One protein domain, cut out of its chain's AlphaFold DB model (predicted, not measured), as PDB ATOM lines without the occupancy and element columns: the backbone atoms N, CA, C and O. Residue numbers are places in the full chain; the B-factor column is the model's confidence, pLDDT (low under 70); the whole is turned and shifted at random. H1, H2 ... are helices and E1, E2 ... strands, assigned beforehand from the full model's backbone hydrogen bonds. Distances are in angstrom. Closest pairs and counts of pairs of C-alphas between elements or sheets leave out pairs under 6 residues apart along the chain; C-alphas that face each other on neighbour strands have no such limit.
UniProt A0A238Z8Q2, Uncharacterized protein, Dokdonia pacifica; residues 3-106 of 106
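Overview. This is residues 3 to 106 of the 106 residues of an uncharacterized protein of Dokdonia pacifica (UniProt A0A238Z8Q2). Two long helices, H4 and H1, make a V that meets where H1 ends and H4 begins; strand E1 lies inside the V, and H2 crosses H1 on the side away from H4. Short H3 packs on H1 near the corner of the V, and residues 100 to 106 stick out at the far end of H4. The printed part has 104 residues, with one named strand and four named helices in the order E1, H1, H2, H3, H4; it is mostly helix. The whole is compact, with a radius of gyration of the C-alphas of 14.2 A, and spans 45 by 32 by 27 A.

Arrangement. Begin at H4, residues 82 to 104, the longest helix. With residues 82 to 89 alone it touches H1, residues 23 to 41, and H1 touches it with residues 40 to 41 alone; the closest C-alphas, of Val 41 and Ala 85, are 4.3 A apart. H4 and H1 run opposite ways at a steep tilt of 58 degrees. H1 is the hub, touching three helices, and has a kink of 25 degrees near residue 32. Look there for H2, residues 53 to 66: H1 touches it with residues 28 to 36 alone, and the closest C-alphas, of Val 32 and Phe 60, are 4.5 A apart. H1 and H2 run opposite ways at 67 degrees, only just a steep tilt. H1 touches H3, residues 75 to 78, with residues 36 to 40 alone; the closest C-alphas, of Arg 36 and Cys 78, are 5.4 A apart. H2 and H4 are apart. For E1, residues 9 to 11, the closest C-alphas are those of Ala 9 and His 34 of H1, 5.6 A apart, and those of Phe 10 and Met 88 of H4, 7.6 A apart. E1 pairs with no named strand, but residues 3 to 4 pair antiparallel with residues 9 to 10 of E1. In H2 and H4 every O i to N i+4 pair is within hydrogen-bond range, in H1 13 of 15 are, and H3 is too short for such a pair.

Along the chain. Find C-alpha 82 at (-1.974, 49.045, -8.128); from there H4 runs 32.7 A to C-alpha 104 at (4.818, 17.888, -0.918). H1 begins at C-alpha 23, (-22.100, 31.099, 9.400), and is 26.5 A long. H2 is 20.2 A long, H3 4.9 A and E1 6.7 A.

Size, cuts and confidence. The C-alphas farthest apart, of Lys 65 and Glu 105, are 46.0 A apart. The printed part has no cut. The links E1 to H1 and H1 to H2 are long, with 11 residues each. Residues 19 to 24 and 100 to 106 stand free. Mean pLDDT of the printed part is 83.2; residues 5 to 8, 18, 21, 45 to 51 and 106 are under 70.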
ATOM      1  N   HIS A   3      -5.582  37.569   4.724       77.31
ATOM      2  CA  HIS A   3      -5.784  36.667   3.594       77.31
ATOM      3  C   HIS A   3      -6.490  35.401   4.072       77.31
ATOM      4  O   HIS A   3      -5.919  34.615   4.833       77.31
ATOM      5  N   GLU A   4      -7.714  35.188   3.600       74.25
ATOM      6  CA  GLU A   4      -8.452  33.952   3.832       74.25
ATOM      7  C   GLU A   4      -7.950  32.896   2.836       74.25
ATOM      8  O   GLU A   4      -8.057  33.046   1.617       74.25
ATOM      9  N   GLY A   5      -7.311  31.850   3.367       63.38
ATOM     10  CA  GLY A   5      -6.496  30.924   2.580       63.38
ATOM     11  C   GLY A   5      -7.260  30.110   1.535       63.38
ATOM     12  O   GLY A   5      -6.736  29.909   0.442       63.38
ATOM     13  N   MET A   6      -8.476  29.644   1.840       61.62
ATOM     14  CA  MET A   6      -9.205  28.716   0.959       61.62
ATOM     15  C   MET A   6      -9.935  29.421  -0.188       61.62
ATOM     16  O   MET A   6     -10.062  28.873  -1.281       61.62
ATOM     17  N   SER A   7     -10.420  30.638   0.042       62.47
ATOM     18  CA  SER A   7     -11.101  31.460  -0.958       62.47
ATOM     19  C   SER A   7     -10.166  32.427  -1.678       62.47
ATOM     20  O   SER A   7     -10.554  32.984  -2.706       62.47
ATOM     21  N   GLY A   8      -8.951  32.629  -1.159       68.00
ATOM     22  CA  GLY A   8      -8.003  33.620  -1.665       68.00
ATOM     23  C   GLY A   8      -8.489  35.059  -1.478       68.00
ATOM     24  O   GLY A   8      -7.995  35.957  -2.159       68.00
ATOM     25  N   ALA A   9      -9.490  35.261  -0.617       74.62
ATOM     26  CA  ALA A   9     -10.147  36.534  -0.386       74.62
ATOM     27  C   ALA A   9      -9.370  37.391   0.619       74.62
ATOM     28  O   ALA A   9      -8.682  36.875   1.501       74.62
ATOM     29  N   PHE A  10      -9.524  38.711   0.507       84.44
ATOM     30  CA  PHE A  10      -8.893  39.671   1.408       84.44
ATOM     31  C   PHE A  10      -9.934  40.470   2.188       84.44
ATOM     32  O   PHE A  10     -10.811  41.120   1.609       84.44
ATOM     33  N   ILE A  11      -9.803  40.432   3.509       86.44
ATOM     34  CA  ILE A  11     -10.686  41.112   4.460       86.44
ATOM     35  C   ILE A  11      -9.879  42.214   5.145       86.44
ATOM     36  O   ILE A  11      -8.710  42.019   5.494       86.44
ATOM     37  N   TRP A  12     -10.466  43.397   5.308       86.75
ATOM     38  CA  TRP A  12      -9.849  44.447   6.117       86.75
ATOM     39  C   TRP A  12     -10.261  44.265   7.580       86.75
ATOM     40  O   TRP A  12     -11.375  43.851   7.877       86.75
ATOM     41  N   GLU A  13      -9.340  44.553   8.497       86.00
ATOM     42  CA  GLU A  13      -9.504  44.274   9.935       86.00
ATOM     43  C   GLU A  13     -10.669  45.052  10.562       86.00
ATOM     44  O   GLU A  13     -11.288  44.586  11.510       86.00
ATOM     45  N   ASP A  14     -11.006  46.209   9.997       89.00
ATOM     46  CA  ASP A  14     -12.068  47.103  10.455       89.00
ATOM     47  C   ASP A  14     -13.458  46.770   9.881       89.00
ATOM     48  O   ASP A  14     -14.415  47.509  10.099       89.00
ATOM     49  N   GLU A  15     -13.601  45.663   9.147       86.12
ATOM     50  CA  GLU A  15     -14.865  45.304   8.492       86.12
ATOM     51  C   GLU A  15     -15.856  44.574   9.403       86.12
ATOM     52  O   GLU A  15     -16.995  44.357   8.984       86.12
ATOM     53  N   GLY A  16     -15.435  44.169  10.609       83.69
ATOM     54  CA  GLY A  16     -16.275  43.488  11.607       83.69
ATOM     55  C   GLY A  16     -16.793  42.106  11.180       83.69
ATOM     56  O   GLY A  16     -17.610  41.499  11.867       83.69
ATOM     57  N   LEU A  17     -16.337  41.572  10.038       79.19
ATOM     58  CA  LEU A  17     -16.866  40.325   9.470       79.19
ATOM     59  C   LEU A  17     -16.524  39.078  10.292       79.19
ATOM     60  O   LEU A  17     -17.264  38.100  10.244       79.19
ATOM     61  N   TRP A  18     -15.442  39.113  11.067       68.75
ATOM     62  CA  TRP A  18     -15.043  38.012  11.948       68.75
ATOM     63  C   TRP A  18     -15.898  37.902  13.213       68.75
ATOM     64  O   TRP A  18     -15.992  36.836  13.815       68.75
ATOM     65  N   GLU A  19     -16.552  38.992  13.605       75.12
ATOM     66  CA  GLU A  19     -17.413  39.055  14.790       75.12
ATOM     67  C   GLU A  19     -18.828  38.535  14.493       75.12
ATOM     68  O   GLU A  19     -19.630  38.285  15.401       75.12
ATOM     69  N   VAL A  20     -19.138  38.338  13.208       72.12
ATOM     70  CA  VAL A  20     -20.412  37.811  12.736       72.12
ATOM     71  C   VAL A  20     -20.558  36.358  13.184       72.12
ATOM     72  O   VAL A  20     -19.931  35.449  12.661       72.12
ATOM     73  N   ARG A  21     -21.474  36.103  14.121       64.31
ATOM     74  CA  ARG A  21     -21.754  34.743  14.622       64.31
ATOM     75  C   ARG A  21     -22.567  33.868  13.657       64.31
ATOM     76  O   ARG A  21     -22.796  32.694  13.932       64.31
ATOM     77  N   SER A  22     -23.047  34.433  12.549       78.19
ATOM     78  CA  SER A  22     -23.861  33.725  11.558       78.19
ATOM     79  C   SER A  22     -22.993  33.151  10.443       78.19
ATOM     80  O   SER A  22     -22.525  33.880   9.569       78.19
ATOM     81  N   HIS A  23     -22.847  31.825  10.433       74.00
ATOM     82  CA  HIS A  23     -22.100  31.099   9.400       74.00
ATOM     83  C   HIS A  23     -22.655  31.368   7.991       74.00
ATOM     84  O   HIS A  23     -21.890  31.603   7.063       74.00
ATOM     85  N   HIS A  24     -23.983  31.436   7.842       79.94
ATOM     86  CA  HIS A  24     -24.623  31.743   6.560       79.94
ATOM     87  C   HIS A  24     -24.292  33.147   6.051       79.94
ATOM     88  O   HIS A  24     -24.129  33.348   4.849       79.94
ATOM     89  N   LEU A  25     -24.194  34.121   6.960       80.25
ATOM     90  CA  LEU A  25     -23.849  35.487   6.582       80.25
ATOM     91  C   LEU A  25     -22.371  35.576   6.187       80.25
ATOM     92  O   LEU A  25     -22.063  36.182   5.165       80.25
ATOM     93  N   ILE A  26     -21.481  34.906   6.925       80.44
ATOM     94  CA  ILE A  26     -20.062  34.790   6.559       80.44
ATOM     95  C   ILE A  26     -19.920  34.172   5.162       80.44
ATOM     96  O   ILE A  26     -19.215  34.719   4.316       80.44
ATOM     97  N   ASP A  27     -20.621  33.069   4.888       80.31
ATOM     98  CA  ASP A  27     -20.562  32.400   3.587       80.31
ATOM     99  C   ASP A  27     -21.091  33.282   2.450       80.31
ATOM    100  O   ASP A  27     -20.475  33.343   1.386       80.31
ATOM    101  N   ALA A  28     -22.174  34.032   2.676       83.62
ATOM    102  CA  ALA A  28     -22.668  35.006   1.705       83.62
ATOM    103  C   ALA A  28     -21.639  36.122   1.443       83.62
ATOM    104  O   ALA A  28     -21.379  36.487   0.293       83.62
ATOM    105  N   PHE A  29     -20.997  36.631   2.497       87.50
ATOM    106  CA  PHE A  29     -19.989  37.683   2.384       87.50
ATOM    107  C   PHE A  29     -18.707  37.218   1.691       87.50
ATOM    108  O   PHE A  29     -18.050  38.037   1.051       87.50
ATOM    109  N   LYS A  30     -18.383  35.918   1.682       83.69
ATOM    110  CA  LYS A  30     -17.273  35.398   0.862       83.69
ATOM    111  C   LYS A  30     -17.436  35.740  -0.622       83.69
ATOM    112  O   LYS A  30     -16.426  35.947  -1.295       83.69
ATOM    113  N   TYR A  31     -18.662  35.797  -1.147       85.81
ATOM    114  CA  TYR A  31     -18.922  36.200  -2.537       85.81
ATOM    115  C   TYR A  31     -18.758  37.710  -2.732       85.81
ATOM    116  O   TYR A  31     -18.155  38.146  -3.711       85.81
ATOM    117  N   VAL A  32     -19.230  38.498  -1.763       90.19
ATOM    118  CA  VAL A  32     -19.085  39.963  -1.739       90.19
ATOM    119  C   VAL A  32     -17.607  40.352  -1.746       90.19
ATOM    120  O   VAL A  32     -17.168  41.132  -2.593       90.19
ATOM    121  N   ILE A  33     -16.824  39.766  -0.838       88.81
ATOM    122  CA  ILE A  33     -15.394  40.040  -0.696       88.81
ATOM    123  C   ILE A  33     -14.638  39.623  -1.958       88.81
ATOM    124  O   ILE A  33     -13.751  40.349  -2.402       88.81
ATOM    125  N   HIS A  34     -14.991  38.483  -2.554       85.62
ATOM    126  CA  HIS A  34     -14.358  38.037  -3.790       85.62
ATOM    127  C   HIS A  34     -14.615  39.021  -4.934       85.62
ATOM    128  O   HIS A  34     -13.662  39.482  -5.556       85.62
ATOM    129  N   HIS A  35     -15.873  39.427  -5.160       88.88
ATOM    130  CA  HIS A  35     -16.178  40.427  -6.183       88.88
ATOM    131  C   HIS A  35     -15.396  41.722  -5.952       88.88
ATOM    132  O   HIS A  35     -14.727  42.211  -6.859       88.88
ATOM    133  N   ARG A  36     -15.406  42.233  -4.719       90.00
ATOM    134  CA  ARG A  36     -14.635  43.419  -4.346       90.00
ATOM    135  C   ARG A  36     -13.151  43.262  -4.660       90.00
ATOM    136  O   ARG A  36     -12.562  44.154  -5.260       90.00
ATOM    137  N   MET A  37     -12.551  42.134  -4.287       87.44
ATOM    138  CA  MET A  37     -11.147  41.862  -4.574       87.44
ATOM    139  C   MET A  37     -10.868  41.970  -6.075       87.44
ATOM    140  O   MET A  37      -9.900  42.625  -6.440       87.44
ATOM    141  N   THR A  38     -11.725  41.412  -6.940       87.06
ATOM    142  CA  THR A  38     -11.539  41.515  -8.402       87.06
ATOM    143  C   THR A  38     -11.553  42.955  -8.914       87.06
ATOM    144  O   THR A  38     -10.850  43.260  -9.875       87.06
ATOM    145  N   LEU A  39     -12.294  43.855  -8.257       89.81
ATOM    146  CA  LEU A  39     -12.274  45.283  -8.578       89.81
ATOM    147  C   LEU A  39     -10.940  45.930  -8.186       89.81
ATOM    148  O   LEU A  39     -10.435  46.772  -8.922       89.81
ATOM    149  N   VAL A  40     -10.355  45.512  -7.060       90.62
ATOM    150  CA  VAL A  40      -9.087  46.050  -6.540       90.62
ATOM    151  C   VAL A  40      -7.881  45.537  -7.317       90.62
ATOM    152  O   VAL A  40      -7.013  46.329  -7.677       90.62
ATOM    153  N   VAL A  41      -7.811  44.224  -7.566       86.12
ATOM    154  CA  VAL A  41      -6.647  43.586  -8.204       86.12
ATOM    155  C   VAL A  41      -6.687  43.634  -9.729       86.12
ATOM    156  O   VAL A  41      -5.658  43.423 -10.364       86.12
ATOM    157  N   GLY A  42      -7.851  43.925 -10.309       82.62
ATOM    158  CA  GLY A  42      -8.076  43.893 -11.749       82.62
ATOM    159  C   GLY A  42      -8.497  42.501 -12.253       82.62
ATOM    160  O   GLY A  42      -8.124  41.474 -11.675       82.62
ATOM    161  N   PRO A  43      -9.300  42.432 -13.330       72.19
ATOM    162  CA  PRO A  43      -9.861  41.183 -13.855       72.19
ATOM    163  C   PRO A  43      -8.814  40.186 -14.374       72.19
ATOM    164  O   PRO A  43      -9.108  38.992 -14.442       72.19
ATOM    165  N   GLU A  44      -7.626  40.656 -14.742       71.38
ATOM    166  CA  GLU A  44      -6.474  39.863 -15.183       71.38
ATOM    167  C   GLU A  44      -5.764  39.125 -14.039       71.38
ATOM    168  O   GLU A  44      -5.140  38.092 -14.271       71.38
ATOM    169  N   ASN A  45      -5.903  39.620 -12.807       69.31
ATOM    170  CA  ASN A  45      -5.344  39.013 -11.595       69.31
ATOM    171  C   ASN A  45      -6.390  38.190 -10.823       69.31
ATOM    172  O   ASN A  45      -6.144  37.736  -9.702       69.31
ATOM    173  N   ASP A  46      -7.566  37.988 -11.421       67.31
ATOM    174  CA  ASP A  46      -8.625  37.144 -10.889       67.31
ATOM    175  C   ASP A  46      -8.295  35.666 -11.133       67.31
ATOM    176  O   ASP A  46      -8.379  35.144 -12.244       67.31
ATOM    177  N   VAL A  47      -7.898  34.995 -10.060       58.28
ATOM    178  CA  VAL A  47      -7.461  33.591 -10.033       58.28
ATOM    179  C   VAL A  47      -8.470  32.701  -9.290       58.28
ATOM    180  O   VAL A  47      -8.105  31.681  -8.703       58.28
ATOM    181  N   GLY A  48      -9.749  33.088  -9.241       56.97
ATOM    182  CA  GLY A  48     -10.813  32.282  -8.635       56.97
ATOM    183  C   GLY A  48     -11.079  30.989  -9.420       56.97
ATOM    184  O   GLY A  48     -11.790  30.999 -10.417       56.97
ATOM    185  N   VAL A  49     -10.545  29.854  -8.950       49.47
ATOM    186  CA  VAL A  49     -10.590  28.550  -9.654       49.47
ATOM    187  C   VAL A  49     -12.003  27.931  -9.725       49.47
ATOM    188  O   VAL A  49     -12.209  26.943 -10.416       49.47
ATOM    189  N   MET A  50     -13.018  28.498  -9.062       51.12
ATOM    190  CA  MET A  50     -14.329  27.838  -8.929       51.12
ATOM    191  C   MET A  50     -15.509  28.794  -8.659       51.12
ATOM    192  O   MET A  50     -16.428  28.452  -7.915       51.12
ATOM    193  N   ARG A  51     -15.507  30.018  -9.208       65.75
ATOM    194  CA  ARG A  51     -16.572  31.008  -8.926       65.75
ATOM    195  C   ARG A  51     -17.143  31.674 -10.174       65.75
ATOM    196  O   ARG A  51     -16.463  31.857 -11.177       65.75
ATOM    197  N   SER A  52     -18.425  32.039 -10.108       75.50
ATOM    198  CA  SER A  52     -19.134  32.728 -11.190       75.50
ATOM    199  C   SER A  52     -19.085  34.237 -10.966       75.50
ATOM    200  O   SER A  52     -19.786  34.758 -10.102       75.50
ATOM    201  N   LYS A  53     -18.331  34.965 -11.804       77.31
ATOM    202  CA  LYS A  53     -18.216  36.439 -11.725       77.31
ATOM    203  C   LYS A  53     -19.577  37.148 -11.709       77.31
ATOM    204  O   LYS A  53     -19.740  38.172 -11.053       77.31
ATOM    205  N   LYS A  54     -20.565  36.600 -12.430       85.38
ATOM    206  CA  LYS A  54     -21.934  37.138 -12.469       85.38
ATOM    207  C   LYS A  54     -22.676  36.925 -11.150       85.38
ATOM    208  O   LYS A  54     -23.373  37.834 -10.710       85.38
ATOM    209  N   PHE A  55     -22.534  35.745 -10.548       86.69
ATOM    210  CA  PHE A  55     -23.160  35.439  -9.264       86.69
ATOM    211  C   PHE A  55     -22.574  36.321  -8.163       86.69
ATOM    212  O   PHE A  55     -23.320  37.012  -7.479       86.69
ATOM    213  N   ASP A  56     -21.247  36.402  -8.080       87.00
ATOM    214  CA  ASP A  56     -20.551  37.199  -7.069       87.00
ATOM    215  C   ASP A  56     -20.925  38.683  -7.169       87.00
ATOM    216  O   ASP A  56     -21.240  39.310  -6.158       87.00
ATOM    217  N   LYS A  57     -20.997  39.223  -8.396       91.00
ATOM    218  CA  LYS A  57     -21.495  40.584  -8.638       91.00
ATOM    219  C   LYS A  57     -22.930  40.762  -8.141       91.00
ATOM    220  O   LYS A  57     -23.244  41.774  -7.527       91.00
ATOM    221  N   HIS A  58     -23.812  39.799  -8.396       93.12
ATOM    222  CA  HIS A  58     -25.199  39.884  -7.941       93.12
ATOM    223  C   HIS A  58     -25.301  39.893  -6.410       93.12
ATOM    224  O   HIS A  58     -26.013  40.728  -5.852       93.12
ATOM    225  N   ILE A  59     -24.552  39.020  -5.727       91.81
ATOM    226  CA  ILE A  59     -24.492  39.008  -4.259       91.81
ATOM    227  C   ILE A  59     -23.917  40.327  -3.724       91.81
ATOM    228  O   ILE A  59     -24.454  40.878  -2.765       91.81
ATOM    229  N   PHE A  60     -22.881  40.870  -4.367       93.06
ATOM    230  CA  PHE A  60     -22.291  42.160  -4.012       93.06
ATOM    231  C   PHE A  60     -23.305  43.315  -4.088       93.06
ATOM    232  O   PHE A  60     -23.445  44.066  -3.124       93.06
ATOM    233  N   GLU A  61     -24.072  43.426  -5.177       94.62
ATOM    234  CA  GLU A  61     -25.107  44.465  -5.310       94.62
ATOM    235  C   GLU A  61     -26.236  44.306  -4.281       94.62
ATOM    236  O   GLU A  61     -26.723  45.292  -3.721       94.62
ATOM    237  N   MET A  62     -26.636  43.067  -3.971       95.25
ATOM    238  CA  MET A  62     -27.594  42.826  -2.890       95.25
ATOM    239  C   MET A  62     -27.038  43.277  -1.539       95.25
ATOM    240  O   MET A  62     -27.740  43.950  -0.785       95.25
ATOM    241  N   ALA A  63     -25.783  42.950  -1.234       93.06
ATOM    242  CA  ALA A  63     -25.153  43.349   0.016       93.06
ATOM    243  C   ALA A  63     -25.050  44.878   0.135       93.06
ATOM    244  O   ALA A  63     -25.376  45.412   1.192       93.06
ATOM    245  N   LYS A  64     -24.737  45.598  -0.953       94.31
ATOM    246  CA  LYS A  64     -24.791  47.073  -0.983       94.31
ATOM    247  C   LYS A  64     -26.179  47.626  -0.674       94.31
ATOM    248  O   LYS A  64     -26.296  48.649  -0.008       94.31
ATOM    249  N   LYS A  65     -27.236  46.955  -1.135       95.56
ATOM    250  CA  LYS A  65     -28.619  47.363  -0.864       95.56
ATOM    251  C   LYS A  65     -29.016  47.165   0.603       95.56
ATOM    252  O   LYS A  65     -29.706  48.016   1.153       95.56
ATOM    253  N   TYR A  66     -28.621  46.049   1.218       92.69
ATOM    254  CA  TYR A  66     -29.011  45.712   2.596       92.69
ATOM    255  C   TYR A  66     -28.069  46.283   3.667       92.69
ATOM    256  O   TYR A  66     -28.511  46.541   4.784       92.69
ATOM    257  N   PHE A  67     -26.800  46.516   3.331       90.94
ATOM    258  CA  PHE A  67     -25.761  47.019   4.234       90.94
ATOM    259  C   PHE A  67     -25.030  48.229   3.625       90.94
ATOM    260  O   PHE A  67     -23.809  48.198   3.471       90.94
ATOM    261  N   PRO A  68     -25.741  49.315   3.271       92.81
ATOM    262  CA  PRO A  68     -25.163  50.424   2.506       92.81
ATOM    263  C   PRO A  68     -24.015  51.145   3.224       92.81
ATOM    264  O   PRO A  68     -23.161  51.724   2.567       92.81
ATOM    265  N   ASN A  69     -23.978  51.080   4.558       92.88
ATOM    266  CA  ASN A  69     -22.977  51.756   5.389       92.88
ATOM    267  C   ASN A  69     -21.801  50.847   5.781       92.88
ATOM    268  O   ASN A  69     -21.019  51.202   6.660       92.88
ATOM    269  N   TRP A  70     -21.700  49.645   5.207       92.25
ATOM    270  CA  TRP A  70     -20.562  48.780   5.485       92.25
ATOM    271  C   TRP A  70     -19.295  49.365   4.852       92.25
ATOM    272  O   TRP A  70     -19.229  49.538   3.637       92.25
ATOM    273  N   ILE A  71     -18.274  49.617   5.676       92.00
ATOM    274  CA  ILE A  71     -16.992  50.223   5.275       92.00
ATOM    275  C   ILE A  71     -16.270  49.443   4.165       92.00
ATOM    276  O   ILE A  71     -15.492  49.994   3.390       92.00
ATOM    277  N   GLY A  72     -16.572  48.149   4.029       90.44
ATOM    278  CA  GLY A  72     -16.057  47.321   2.946       90.44
ATOM    279  C   GLY A  72     -16.503  47.754   1.543       90.44
ATOM    280  O   GLY A  72     -15.932  47.242   0.579       90.44
ATOM    281  N   PHE A  73     -17.479  48.666   1.428       93.50
ATOM    282  CA  PHE A  73     -17.946  49.272   0.176       93.50
ATOM    283  C   PHE A  73     -17.343  50.647  -0.133       93.50
ATOM    284  O   PHE A  73     -17.718  51.241  -1.147       93.50
ATOM    285  N   ASP A  74     -16.426  51.147   0.699       93.00
ATOM    286  CA  ASP A  74     -15.699  52.380   0.406       93.00
ATOM    287  C   ASP A  74     -15.039  52.304  -0.976       93.00
ATOM    288  O   ASP A  74     -14.448  51.291  -1.354       93.00
ATOM    289  N   GLU A  75     -15.093  53.403  -1.728       90.62
ATOM    290  CA  GLU A  75     -14.580  53.456  -3.102       90.62
ATOM    291  C   GLU A  75     -13.099  53.059  -3.184       90.62
ATOM    292  O   GLU A  75     -12.694  52.337  -4.092       90.62
ATOM    293  N   SER A  76     -12.303  53.428  -2.178       89.69
ATOM    294  CA  SER A  76     -10.886  53.055  -2.067       89.69
ATOM    295  C   SER A  76     -10.644  51.541  -1.961       89.69
ATOM    296  O   SER A  76      -9.533  51.081  -2.226       89.69
ATOM    297  N   ARG A  77     -11.669  50.765  -1.590       89.69
ATOM    298  CA  ARG A  77     -11.652  49.299  -1.455       89.69
ATOM    299  C   ARG A  77     -12.418  48.591  -2.569       89.69
ATOM    300  O   ARG A  77     -12.369  47.367  -2.641       89.69
ATOM    301  N   CYS A  78     -13.129  49.330  -3.417       91.44
ATOM    302  CA  CYS A  78     -13.947  48.809  -4.515       91.44
ATOM    303  C   CYS A  78     -13.490  49.302  -5.896       91.44
ATOM    304  O   CYS A  78     -14.190  49.077  -6.882       91.44
ATOM    305  N   SER A  79     -12.321  49.929  -5.966       91.25
ATOM    306  CA  SER A  79     -11.714  50.433  -7.194       91.25
ATOM    307  C   SER A  79     -10.297  49.896  -7.344       91.25
ATOM    308  O   SER A  79      -9.637  49.563  -6.356       91.25
ATOM    309  N   TYR A  80      -9.829  49.820  -8.590       91.06
ATOM    310  CA  TYR A  80      -8.482  49.349  -8.887       91.06
ATOM    311  C   TYR A  80      -7.440  50.209  -8.172       91.06
ATOM    312  O   TYR A  80      -7.449  51.438  -8.279       91.06
ATOM    313  N   ASN A  81      -6.521  49.552  -7.467       90.31
ATOM    314  CA  ASN A  81      -5.406  50.207  -6.800       90.31
ATOM    315  C   ASN A  81      -4.140  49.362  -7.003       90.31
ATOM    316  O   ASN A  81      -4.062  48.270  -6.440       90.31
ATOM    317  N   PRO A  82      -3.139  49.846  -7.760       90.19
ATOM    318  CA  PRO A  82      -1.974  49.045  -8.128       90.19
ATOM    319  C   PRO A  82      -1.107  48.649  -6.926       90.19
ATOM    320  O   PRO A  82      -0.577  47.540  -6.898       90.19
ATOM    321  N   GLU A  83      -0.987  49.506  -5.909       91.62
ATOM    322  CA  GLU A  83      -0.193  49.212  -4.708       91.62
ATOM    323  C   GLU A  83      -0.855  48.132  -3.850       91.62
ATOM    324  O   GLU A  83      -0.202  47.191  -3.385       91.62
ATOM    325  N   ILE A  84      -2.171  48.244  -3.658       90.94
ATOM    326  CA  ILE A  84      -2.947  47.249  -2.914       90.94
ATOM    327  C   ILE A  84      -2.992  45.934  -3.696       90.94
ATOM    328  O   ILE A  84      -2.797  44.872  -3.102       90.94
ATOM    329  N   ALA A  85      -3.204  46.002  -5.011       90.06
ATOM    330  CA  ALA A  85      -3.224  44.846  -5.893       90.06
ATOM    331  C   ALA A  85      -1.918  44.059  -5.800       90.06
ATOM    332  O   ALA A  85      -1.928  42.866  -5.493       90.06
ATOM    333  N   ASP A  86      -0.784  44.732  -5.977       90.94
ATOM    334  CA  ASP A  86       0.524  44.098  -5.901       90.94
ATOM    335  C   ASP A  86       0.790  43.493  -4.508       90.94
ATOM    336  O   ASP A  86       1.234  42.344  -4.398       90.94
ATOM    337  N   ARG A  87       0.410  44.190  -3.427       91.12
ATOM    338  CA  ARG A  87       0.485  43.643  -2.063       91.12
ATOM    339  C   ARG A  87      -0.347  42.365  -1.906       91.12
ATOM    340  O   ARG A  87       0.160  41.381  -1.360       91.12
ATOM    341  N   MET A  88      -1.595  42.360  -2.375       89.12
ATOM    342  CA  MET A  88      -2.473  41.183  -2.338       89.12
ATOM    343  C   MET A  88      -1.861  40.017  -3.125       89.12
ATOM    344  O   MET A  88      -1.783  38.895  -2.617       89.12
ATOM    345  N   MET A  89      -1.345  40.278  -4.326       87.75
ATOM    346  CA  MET A  89      -0.728  39.249  -5.167       87.75
ATOM    347  C   MET A  89       0.533  38.657  -4.529       87.75
ATOM    348  O   MET A  89       0.717  37.435  -4.553       87.75
ATOM    349  N   ARG A  90       1.369  39.479  -3.882       89.31
ATOM    350  CA  ARG A  90       2.538  38.997  -3.128       89.31
ATOM    351  C   ARG A  90       2.138  38.090  -1.962       89.31
ATOM    352  O   ARG A  90       2.711  37.010  -1.819       89.31
ATOM    353  N   ILE A  91       1.144  38.486  -1.163       89.12
ATOM    354  CA  ILE A  91       0.646  37.671  -0.040       89.12
ATOM    355  C   ILE A  91       0.098  36.336  -0.550       89.12
ATOM    356  O   ILE A  91       0.466  35.276  -0.039       89.12
ATOM    357  N   ARG A  92      -0.722  36.378  -1.603       84.56
ATOM    358  CA  ARG A  92      -1.322  35.187  -2.207       84.56
ATOM    359  C   ARG A  92      -0.267  34.220  -2.741       84.56
ATOM    360  O   ARG A  92      -0.376  33.018  -2.513       84.56
ATOM    361  N   LYS A  93       0.783  34.728  -3.397       86.69
ATOM    362  CA  LYS A  93       1.908  33.915  -3.886       86.69
ATOM    363  C   LYS A  93       2.598  33.160  -2.748       86.69
ATOM    364  O   LYS A  93       2.870  31.969  -2.879       86.69
ATOM    365  N   VAL A  94       2.852  33.834  -1.624       88.00
ATOM    366  CA  VAL A  94       3.450  33.206  -0.435       88.00
ATOM    367  C   VAL A  94       2.506  32.167   0.175       88.00
ATOM    368  O   VAL A  94       2.958  31.084   0.544       88.00
ATOM    369  N   ALA A  95       1.207  32.462   0.262       85.25
ATOM    370  CA  ALA A  95       0.210  31.523   0.775       85.25
ATOM    371  C   ALA A  95       0.121  30.252  -0.085       85.25
ATOM    372  O   ALA A  95       0.144  29.148   0.452       85.25
ATOM    373  N   TYR A  96       0.102  30.407  -1.410       83.62
ATOM    374  CA  TYR A  96       0.112  29.289  -2.352       83.62
ATOM    375  C   TYR A  96       1.375  28.432  -2.215       83.62
ATOM    376  O   TYR A  96       1.274  27.215  -2.100       83.62
ATOM    377  N   TRP A  97       2.554  29.058  -2.136       87.06
ATOM    378  CA  TRP A  97       3.813  28.339  -1.917       87.06
ATOM    379  C   TRP A  97       3.813  27.539  -0.605       87.06
ATOM    380  O   TRP A  97       4.227  26.383  -0.587       87.06
ATOM    381  N   ARG A  98       3.300  28.117   0.493       85.62
ATOM    382  CA  ARG A  98       3.159  27.401   1.775       85.62
ATOM    383  C   ARG A  98       2.221  26.202   1.658       85.62
ATOM    384  O   ARG A  98       2.517  25.157   2.223       85.62
ATOM    385  N   PHE A  99       1.114  26.355   0.936       83.94
ATOM    386  CA  PHE A  99       0.158  25.276   0.710       83.94
ATOM    387  C   PHE A  99       0.762  24.135  -0.117       83.94
ATOM    388  O   PHE A  99       0.627  22.980   0.264       83.94
ATOM    389  N   GLN A 100       1.482  24.451  -1.199       84.94
ATOM    390  CA  GLN A 100       2.202  23.447  -1.992       84.94
ATOM    391  C   GLN A 100       3.225  22.688  -1.149       84.94
ATOM    392  O   GLN A 100       3.229  21.466  -1.154       84.94
ATOM    393  N   LYS A 101       4.025  23.405  -0.352       89.25
ATOM    394  CA  LYS A 101       5.015  22.778   0.524       89.25
ATOM    395  C   LYS A 101       4.386  21.777   1.505       89.25
ATOM    396  O   LYS A 101       4.957  20.722   1.730       89.25
ATOM    397  N   LEU A 102       3.213  22.091   2.063       85.81
ATOM    398  CA  LEU A 102       2.479  21.170   2.939       85.81
ATOM    399  C   LEU A 102       1.998  19.908   2.210       85.81
ATOM    400  O   LEU A 102       1.946  18.850   2.824       85.81
ATOM    401  N   LEU A 103       1.630  20.019   0.929       84.88
ATOM    402  CA  LEU A 103       1.233  18.870   0.113       84.88
ATOM    403  C   LEU A 103       2.430  18.000  -0.286       84.88
ATOM    404  O   LEU A 103       2.280  16.789  -0.340       84.88
ATOM    405  N   ASP A 104       3.591  18.605  -0.543       85.94
ATOM    406  CA  ASP A 104       4.818  17.888  -0.918       85.94
ATOM    407  C   ASP A 104       5.472  17.153   0.275       85.94
ATOM    408  O   ASP A 104       6.301  16.264   0.085       85.94
ATOM    409  N   GLU A 105       5.131  17.531   1.512       76.69
ATOM    410  CA  GLU A 105       5.590  16.898   2.760       76.69
ATOM    411  C   GLU A 105       4.678  15.729   3.226       76.69
ATOM    412  O   GLU A 105       4.851  15.217   4.339       76.69
ATOM    413  N   HIS A 106       3.710  15.294   2.408       54.03
ATOM    414  CA  HIS A 106       2.798  14.158   2.651       54.03
ATOM    415  C   HIS A 106       2.839  13.133   1.515       54.03
ATOM    416  O   HIS A 106       2.613  11.940   1.822       54.03
TER     417      HIS A 106